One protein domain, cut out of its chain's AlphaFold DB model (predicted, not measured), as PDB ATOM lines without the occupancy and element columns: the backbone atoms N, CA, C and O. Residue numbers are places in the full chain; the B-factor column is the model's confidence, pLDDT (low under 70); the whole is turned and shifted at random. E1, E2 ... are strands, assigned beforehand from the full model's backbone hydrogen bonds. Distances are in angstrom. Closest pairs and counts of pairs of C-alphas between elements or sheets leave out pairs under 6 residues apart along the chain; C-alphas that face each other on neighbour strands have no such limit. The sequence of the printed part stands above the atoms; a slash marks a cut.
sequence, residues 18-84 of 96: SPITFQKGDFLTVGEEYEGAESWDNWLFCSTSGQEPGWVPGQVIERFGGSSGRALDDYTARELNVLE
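Overview. This is residues 18 to 84 of the 96 residues of the protein "Variant SH3 domain-containing protein" of Halomonas alkaliantarctica (UniProt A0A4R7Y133). With little regular structure, this is a small antiparallel sheet curled like part of a barrel, from which residues 79 to 84 trail off as a tail. The 67 printed residues hold five named strands, E1 to E5, in sheet order E3 E2 E1 E5 E4; the class is all strand, with 23 residues in named elements. It is compact, with a radius of gyration of 12.2 A, and spans 44 by 28 by 19 A.

Arrangement. Find E1, residues 27 to 33, in a hairpin with E2, residues 43 to 47; N 31 and O 45, 2.8 A, are within hydrogen-bond range. E3, residues 54 to 57, adds a hairpin, N 44 to O 56 at 2.8 A, for a meander E1 E2 E3, each strand antiparallel to its predecessor. E4, residues 61 to 63, and E5, residues 68 to 71, form another, N 62 to O 70 at 2.8 A; E5 neighbours E1, N 28 to O 69 at 2.9 A.

Along the chain. From C-alpha 27 at (159.101, 156.904, 123.787), E1 runs 17.6 A; E5 ends at C-alpha 71, (153.111, 156.603, 126.204).

Size, cuts and confidence. The printed part has no cut, no long link and no printed residue under 70 in pLDDT.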
ATOM      1  N   SER A  18     162.077 159.913 143.403       93.19
ATOM      2  CA  SER A  18     162.369 160.070 141.970       93.19
ATOM      3  C   SER A  18     161.533 159.105 141.116       93.19
ATOM      4  O   SER A  18     162.095 158.204 140.493       93.19
ATOM      5  N   PRO A  19     160.194 159.238 141.100       95.75
ATOM      6  CA  PRO A  19     159.334 158.337 140.346       95.75
ATOM      7  C   PRO A  19     159.502 158.545 138.840       95.75
ATOM      8  O   PRO A  19     159.562 159.686 138.366       95.75
ATOM      9  N   ILE A  20     159.469 157.448 138.076       97.31
ATOM     10  CA  ILE A  20     159.387 157.529 136.616       97.31
ATOM     11  C   ILE A  20     158.189 158.396 136.214       97.31
ATOM     12  O   ILE A  20     157.077 158.214 136.716       97.31
ATOM     13  N   THR A  21     158.431 159.367 135.337       97.56
ATOM     14  CA  THR A  21     157.455 160.370 134.909       97.56
ATOM     15  C   THR A  21     157.633 160.677 133.427       97.56
ATOM     16  O   THR A  21     158.739 160.942 132.967       97.56
ATOM     17  N   PHE A  22     156.555 160.668 132.657       97.69
ATOM     18  CA  PHE A  22     156.604 160.955 131.223       97.69
ATOM     19  C   PHE A  22     155.276 161.521 130.728       97.69
ATOM     20  O   PHE A  22     154.243 161.433 131.400       97.69
ATOM     21  N   GLN A  23     155.315 162.117 129.544       98.12
ATOM     22  CA  GLN A  23     154.158 162.691 128.879       98.12
ATOM     23  C   GLN A  23     153.630 161.753 127.801       98.12
ATOM     24  O   GLN A  23     154.346 160.922 127.237       98.12
ATOM     25  N   LYS A  24     152.353 161.916 127.470       98.31
ATOM     26  CA  LYS A  24     151.739 161.259 126.323       98.31
ATOM     27  C   LYS A  24     152.565 161.509 125.061       98.31
ATOM     28  O   LYS A  24     152.839 162.647 124.691       98.31
ATOM     29  N   GLY A  25     152.858 160.433 124.339       98.00
ATOM     30  CA  GLY A  25     153.645 160.459 123.113       98.00
ATOM     31  C   GLY A  25     155.139 160.218 123.318       98.00
ATOM     32  O   GLY A  25     155.809 159.924 122.327       98.00
ATOM     33  N   ASP A  26     155.646 160.263 124.554       97.88
ATOM     34  CA  ASP A  26     157.044 159.942 124.847       97.88
ATOM     35  C   ASP A  26     157.365 158.483 124.506       97.88
ATOM     36  O   ASP A  26     156.538 157.579 124.670       97.88
ATOM     37  N   PHE A  27     158.590 158.249 124.035       96.94
ATOM     38  CA  PHE A  27     159.101 156.904 123.787       96.94
ATOM     39  C   PHE A  27     159.647 156.290 125.071       96.94
ATOM     40  O   PHE A  27     160.384 156.932 125.818       96.94
ATOM     41  N   LEU A  28     159.323 155.018 125.286       97.75
ATOM     42  CA  LEU A  28     159.728 154.242 126.450       97.75
ATOM     43  C   LEU A  28     160.445 152.970 126.003       97.75
ATOM     44  O   LEU A  28     160.092 152.368 124.983       97.75
ATOM     45  N   THR A  29     161.413 152.531 126.805       97.88
ATOM     46  CA  THR A  29     161.886 151.147 126.738       97.88
ATOM     47  C   THR A  29     161.022 150.314 127.675       97.88
ATOM     48  O   THR A  29     160.979 150.582 128.874       97.88
ATOM     49  N   VAL A  30     160.325 149.329 127.118       97.69
ATOM     50  CA  VAL A  30     159.404 148.426 127.814       97.69
ATOM     51  C   VAL A  30     160.138 147.122 128.119       97.69
ATOM     52  O   VAL A  30     160.570 146.425 127.197       97.69
ATOM     53  N   GLY A  31     160.312 146.833 129.405       95.88
ATOM     54  CA  GLY A  31     160.998 145.654 129.921       95.88
ATOM     55  C   GLY A  31     160.045 144.521 130.290       95.88
ATOM     56  O   GLY A  31     159.106 144.213 129.553       95.88
ATOM     57  N   GLU A  32     160.342 143.875 131.416       94.69
ATOM     58  CA  GLU A  32     159.596 142.726 131.928       94.69
ATOM     59  C   GLU A  32     158.186 143.095 132.397       94.69
ATOM     60  O   GLU A  32     157.906 144.238 132.768       94.69
ATOM     61  N   GLU A  33     157.297 142.108 132.354       94.19
ATOM     62  CA  GLU A  33     155.970 142.190 132.951       94.19
ATOM     63  C   GLU A  33     156.034 141.632 134.372       94.19
ATOM     64  O   GLU A  33     156.776 140.687 134.636       94.19
ATOM     65  N   TYR A  34     155.299 142.244 135.296       92.69
ATOM     66  CA  TYR A  34     155.273 141.813 136.683       92.69
ATOM     67  C   TYR A  34     154.686 140.403 136.800       92.69
ATOM     68  O   TYR A  34     153.551 140.157 136.396       92.69
ATOM     69  N   GLU A  35     155.441 139.494 137.415       87.94
ATOM     70  CA  GLU A  35     155.009 138.133 137.728       87.94
ATOM     71  C   GLU A  35     155.069 137.931 139.252       87.94
ATOM     72  O   GLU A  35     156.112 137.598 139.813       87.94
ATOM     73  N   GLY A  36     153.950 138.160 139.946       84.00
ATOM     74  CA  GLY A  36     153.872 138.046 141.407       84.00
ATOM     75  C   GLY A  36     152.460 137.773 141.924       84.00
ATOM     76  O   GLY A  36     151.484 137.790 141.175       84.00
ATOM     77  N   ALA A  37     152.341 137.491 143.223       78.25
ATOM     78  CA  ALA A  37     151.073 137.110 143.857       78.25
ATOM     79  C   ALA A  37     150.133 138.306 144.106       78.25
ATOM     80  O   ALA A  37     148.946 138.131 144.376       78.25
ATOM     81  N   GLU A  38     150.659 139.524 144.007       78.50
ATOM     82  CA  GLU A  38     150.020 140.789 144.368       78.50
ATOM     83  C   GLU A  38     148.938 141.247 143.372       78.50
ATOM     84  O   GLU A  38     148.359 142.317 143.542       78.50
ATOM     85  N   SER A  39     148.608 140.426 142.363       77.12
ATOM     86  CA  SER A  39     147.603 140.734 141.326       77.12
ATOM     87  C   SER A  39     147.897 142.035 140.566       77.12
ATOM     88  O   SER A  39     146.987 142.731 140.114       77.12
ATOM     89  N   TRP A  40     149.177 142.376 140.412       83.75
ATOM     90  CA  TRP A  40     149.639 143.485 139.574       83.75
ATOM     91  C   TRP A  40     149.798 143.034 138.122       83.75
ATOM     92  O   TRP A  40     150.825 143.256 137.484       83.75
ATOM     93  N   ASP A  41     148.755 142.396 137.598       86.56
ATOM     94  CA  ASP A  41     148.736 141.919 136.222       86.56
ATOM     95  C   ASP A  41     148.933 143.098 135.256       86.56
ATOM     96  O   ASP A  41     148.395 144.197 135.463       86.56
ATOM     97  N   ASN A  42     149.686 142.874 134.175       90.75
ATOM     98  CA  ASN A  42     149.936 143.873 133.138       90.75
ATOM     99  C   ASN A  42     150.595 145.165 133.668       90.75
ATOM    100  O   ASN A  42     150.326 146.264 133.175       90.75
ATOM    101  N   TRP A  43     151.447 145.060 134.689       95.19
ATOM    102  CA  TRP A  43     152.424 146.092 135.031       95.19
ATOM    103  C   TRP A  43     153.747 145.795 134.333       95.19
ATOM    104  O   TRP A  43     154.226 144.669 134.356       95.19
ATOM    105  N   LEU A  44     154.337 146.804 133.698       95.56
ATOM    106  CA  LEU A  44     155.539 146.676 132.880       95.56
ATOM    107  C   LEU A  44     156.658 147.524 133.478       95.56
ATOM    108  O   LEU A  44     156.451 148.704 133.774       95.56
ATOM    109  N   PHE A  45     157.850 146.953 133.623       96.81
ATOM    110  CA  PHE A  45     159.013 147.695 134.092       96.81
ATOM    111  C   PHE A  45     159.591 148.514 132.941       96.81
ATOM    112  O   PHE A  45     160.125 147.971 131.971       96.81
ATOM    113  N   CYS A  46     159.441 149.834 133.009       97.81
ATOM    114  CA  CYS A  46     159.773 150.737 131.914       97.81
ATOM    115  C   CYS A  46     160.919 151.670 132.285       97.81
ATOM    116  O   CYS A  46     161.113 152.013 133.447       97.81
ATOM    117  N   SER A  47     161.646 152.138 131.274       97.31
ATOM    118  CA  SER A  47     162.652 153.188 131.428       97.31
ATOM    119  C   SER A  47     162.491 154.278 130.373       97.31
ATOM    120  O   SER A  47     162.020 154.041 129.255       97.31
ATOM    121  N   THR A  48     162.891 155.488 130.753       95.12
ATOM    122  CA  THR A  48     162.937 156.679 129.904       95.12
ATOM    123  C   THR A  48     164.251 157.420 130.145       95.12
ATOM    124  O   THR A  48     164.945 157.179 131.134       95.12
ATOM    125  N   SER A  49     164.644 158.291 129.220       92.44
ATOM    126  CA  SER A  49     165.952 158.944 129.271       92.44
ATOM    127  C   SER A  49     166.094 159.837 130.511       92.44
ATOM    128  O   SER A  49     165.251 160.696 130.764       92.44
ATOM    129  N   GLY A  50     167.181 159.649 131.265       92.38
ATOM    130  CA  GLY A  50     167.548 160.513 132.392       92.38
ATOM    131  C   GLY A  50     166.733 160.313 133.672       92.38
ATOM    132  O   GLY A  50     166.809 161.161 134.557       92.38
ATOM    133  N   GLN A  51     165.963 159.229 133.779       94.88
ATOM    134  CA  GLN A  51     165.164 158.905 134.961       94.88
ATOM    135  C   GLN A  51     165.435 157.478 135.423       94.88
ATOM    136  O   GLN A  51     165.822 156.623 134.622       94.88
ATOM    137  N   GLU A  52     165.188 157.220 136.705       94.94
ATOM    138  CA  GLU A  52     165.161 155.852 137.211       94.94
ATOM    139  C   GLU A  52     164.014 155.069 136.545       94.94
ATOM    140  O   GLU A  52     162.924 155.622 136.343       94.94
ATOM    141  N   PRO A  53     164.236 153.796 136.172       96.38
ATOM    142  CA  PRO A  53     163.173 152.928 135.691       96.38
ATOM    143  C   PRO A  53     162.084 152.721 136.748       96.38
ATOM    144  O   PRO A  53     162.324 152.836 137.950       96.38
ATOM    145  N   GLY A  54     160.882 152.364 136.313       96.00
ATOM    146  CA  GLY A  54     159.785 152.104 137.233       96.00
ATOM    147  C   GLY A  54     158.654 151.307 136.612       96.00
ATOM    148  O   GLY A  54     158.566 151.136 135.395       96.00
ATOM    149  N   TRP A  55     157.778 150.818 137.480       95.50
ATOM    150  CA  TRP A  55     156.595 150.067 137.087       95.50
ATOM    151  C   TRP A  55     155.531 151.002 136.505       95.50
ATOM    152  O   TRP A  55     155.220 152.063 137.057       95.50
ATOM    153  N   VAL A  56     154.975 150.600 135.364       96.31
ATOM    154  CA  VAL A  56     153.960 151.349 134.623       96.31
ATOM    155  C   VAL A  56     152.821 150.408 134.220       96.31
ATOM    156  O   VAL A  56     153.094 149.338 133.674       96.31
ATOM    157  N   PRO A  57     151.544 150.780 134.406       95.75
ATOM    158  CA  PRO A  57     150.427 149.990 133.904       95.75
ATOM    159  C   PRO A  57     150.472 149.894 132.377       95.75
ATOM    160  O   PRO A  57     150.481 150.908 131.678       95.75
ATOM    161  N   GLY A  58     150.411 148.687 131.821       95.25
ATOM    162  CA  GLY A  58     150.467 148.477 130.373       95.25
ATOM    163  C   GLY A  58     149.339 149.176 129.605       95.25
ATOM    164  O   GLY A  58     149.489 149.478 128.428       95.25
ATOM    165  N   GLN A  59     148.232 149.526 130.273       95.00
ATOM    166  CA  GLN A  59     147.129 150.305 129.696       95.00
ATOM    167  C   GLN A  59     147.529 151.720 129.245       95.00
ATOM    168  O   GLN A  59     146.817 152.302 128.425       95.00
ATOM    169  N   VAL A  60     148.619 152.286 129.783       96.56
ATOM    170  CA  VAL A  60     149.124 153.612 129.380       96.56
ATOM    171  C   VAL A  60     150.274 153.524 128.372       96.56
ATOM    172  O   VAL A  60     150.891 154.543 128.067       96.56
ATOM    173  N   ILE A  61     150.555 152.337 127.825       96.94
ATOM    174  CA  ILE A  61     151.656 152.097 126.887       96.94
ATOM    175  C   ILE A  61     151.133 151.434 125.612       96.94
ATOM    176  O   ILE A  61     150.504 150.380 125.632       96.94
ATOM    177  N   GLU A  62     151.472 152.013 124.468       97.31
ATOM    178  CA  GLU A  62     151.429 151.328 123.183       97.31
ATOM    179  C   GLU A  62     152.748 150.581 122.983       97.31
ATOM    180  O   GLU A  62     153.810 151.200 122.929       97.31
ATOM    181  N   ARG A  63     152.698 149.251 122.884       94.44
ATOM    182  CA  ARG A  63     153.890 148.426 122.651       94.44
ATOM    183  C   ARG A  63     154.158 148.304 121.155       94.44
ATOM    184  O   ARG A  63     153.278 147.924 120.384       94.44
ATOM    185  N   PHE A  64     155.394 148.572 120.762       92.56
ATOM    186  CA  PHE A  64     155.925 148.221 119.451       92.56
ATOM    187  C   PHE A  64     156.630 146.859 119.539       92.56
ATOM    188  O   PHE A  64     156.835 146.320 120.625       92.56
ATOM    189  N   GLY A  65     156.987 146.266 118.397       84.12
ATOM    190  CA  GLY A  65     157.753 145.017 118.398       84.12
ATOM    191  C   GLY A  65     159.068 145.160 119.180       84.12
ATOM    192  O   GLY A  65     159.773 146.156 119.026       84.12
ATOM    193  N   GLY A  66     159.404 144.161 120.000       89.94
ATOM    194  CA  GLY A  66     160.587 144.192 120.865       89.94
ATOM    195  C   GLY A  66     160.345 144.929 122.187       89.94
ATOM    196  O   GLY A  66     159.300 144.758 122.809       89.94
ATOM    197  N   SER A  67     161.330 145.718 122.623       94.44
ATOM    198  CA  SER A  67     161.341 146.441 123.905       94.44
ATOM    199  C   SER A  67     161.006 147.929 123.769       94.44
ATOM    200  O   SER A  67     161.376 148.732 124.617       94.44
ATOM    201  N   SER A  68     160.351 148.342 122.687       96.00
ATOM    202  CA  SER A  68     160.012 149.748 122.450       96.00
ATOM    203  C   SER A  68     158.523 149.988 122.635       96.00
ATOM    204  O   SER A  68     157.698 149.162 122.252       96.00
ATOM    205  N   GLY A  69     158.169 151.146 123.179       97.25
ATOM    206  CA  GLY A  69     156.785 151.571 123.299       97.25
ATOM    207  C   GLY A  69     156.633 153.083 123.282       97.25
ATOM    208  O   GLY A  69     157.616 153.828 123.256       97.25
ATOM    209  N   ARG A  70     155.381 153.530 123.284       97.94
ATOM    210  CA  ARG A  70     154.994 154.938 123.345       97.94
ATOM    211  C   ARG A  70     153.938 155.153 124.419       97.94
ATOM    212  O   ARG A  70     152.979 154.391 124.504       97.94
ATOM    213  N   ALA A  71     154.090 156.211 125.204       98.12
ATOM    214  CA  ALA A  71     153.111 156.603 126.204       98.12
ATOM    215  C   ALA A  71     151.781 157.017 125.550       98.12
ATOM    216  O   ALA A  71     151.743 157.863 124.654       98.12
ATOM    217  N   LEU A  72     150.677 156.434 126.009       98.00
ATOM    218  CA  LEU A  72     149.322 156.767 125.564       98.00
ATOM    219  C   LEU A  72     148.696 157.901 126.377       98.00
ATOM    220  O   LEU A  72     147.816 158.587 125.851       98.00
ATOM    221  N   ASP A  73     149.168 158.115 127.604       97.69
ATOM    222  CA  ASP A  73     148.709 159.121 128.561       97.69
ATOM    223  C   ASP A  73     149.918 159.719 129.309       97.69
ATOM    224  O   ASP A  73     150.988 159.106 129.350       97.69
ATOM    225  N   ASP A  74     149.745 160.900 129.910       97.62
ATOM    226  CA  ASP A  74     150.696 161.420 130.900       97.62
ATOM    227  C   ASP A  74     150.677 160.505 132.134       97.62
ATOM    228  O   ASP A  74     149.604 160.111 132.603       97.62
ATOM    229  N   TYR A  75     151.847 160.177 132.677       96.75
ATOM    230  CA  TYR A  75     151.952 159.253 133.803       96.75
ATOM    231  C   TYR A  75     153.116 159.604 134.725       96.75
ATOM    232  O   TYR A  75     154.171 160.072 134.296       96.75
ATOM    233  N   THR A  76     152.922 159.318 136.010       96.75
ATOM    234  CA  THR A  76     153.986 159.267 137.005       96.75
ATOM    235  C   THR A  76     153.715 158.120 137.970       96.75
ATOM    236  O   THR A  76     152.572 157.922 138.382       96.75
ATOM    237  N   ALA A  77     154.761 157.394 138.364       95.81
ATOM    238  CA  ALA A  77     154.685 156.404 139.441       95.81
ATOM    239  C   ALA A  77     154.725 157.052 140.842       95.81
ATOM    240  O   ALA A  77     154.984 156.378 141.833       95.81
ATOM    241  N   ARG A  78     154.523 158.374 140.937       95.69
ATOM    242  CA  ARG A  78     154.559 159.107 142.200       95.69
ATOM    243  C   ARG A  78     153.504 158.580 143.165       95.69
ATOM    244  O   ARG A  78     152.305 158.758 142.951       95.69
ATOM    245  N   GLU A  79     153.965 158.071 144.292       94.75
ATOM    246  CA  GLU A  79     153.109 157.816 145.439       94.75
ATOM    247  C   GLU A  79     152.807 159.125 146.178       94.75
ATOM    248  O   GLU A  79     153.616 160.059 146.233       94.75
ATOM    249  N   LEU A  80     151.603 159.218 146.735       95.44
ATOM    250  CA  LEU A  80     151.183 160.407 147.464       95.44
ATOM    251  C   LEU A  80     151.698 160.359 148.906       95.44
ATOM    252  O   LEU A  80     151.559 159.347 149.595       95.44
ATOM    253  N   ASN A  81     152.213 161.497 149.374       96.94
ATOM    254  CA  ASN A  81     152.356 161.756 150.802       96.94
ATOM    255  C   ASN A  81     150.997 162.212 151.319       96.94
ATOM    256  O   ASN A  81     150.447 163.185 150.797       96.94
ATOM    257  N   VAL A  82     150.460 161.498 152.300       97.62
ATOM    258  CA  VAL A  82     149.116 161.732 152.828       97.62
ATOM    259  C   VAL A  82     149.084 161.572 154.337       97.62
ATOM    260  O   VAL A  82     149.845 160.792 154.916       97.62
ATOM    261  N   LEU A  83     148.162 162.285 154.971       98.50
ATOM    262  CA  LEU A  83     147.905 162.186 156.404       98.50
ATOM    263  C   LEU A  83     146.597 161.442 156.674       98.50
ATOM    264  O   LEU A  83     145.621 161.571 155.934       98.50
ATOM    265  N   GLU A  84     146.560 160.674 157.763       98.44
ATOM    266  CA  GLU A  84     145.320 160.070 158.255       98.44
ATOM    267  C   GLU A  84     144.221 161.134 158.419       98.44
ATOM    268  O   GLU A  84     144.431 162.192 159.014       98.44
TER     269      GLU A  84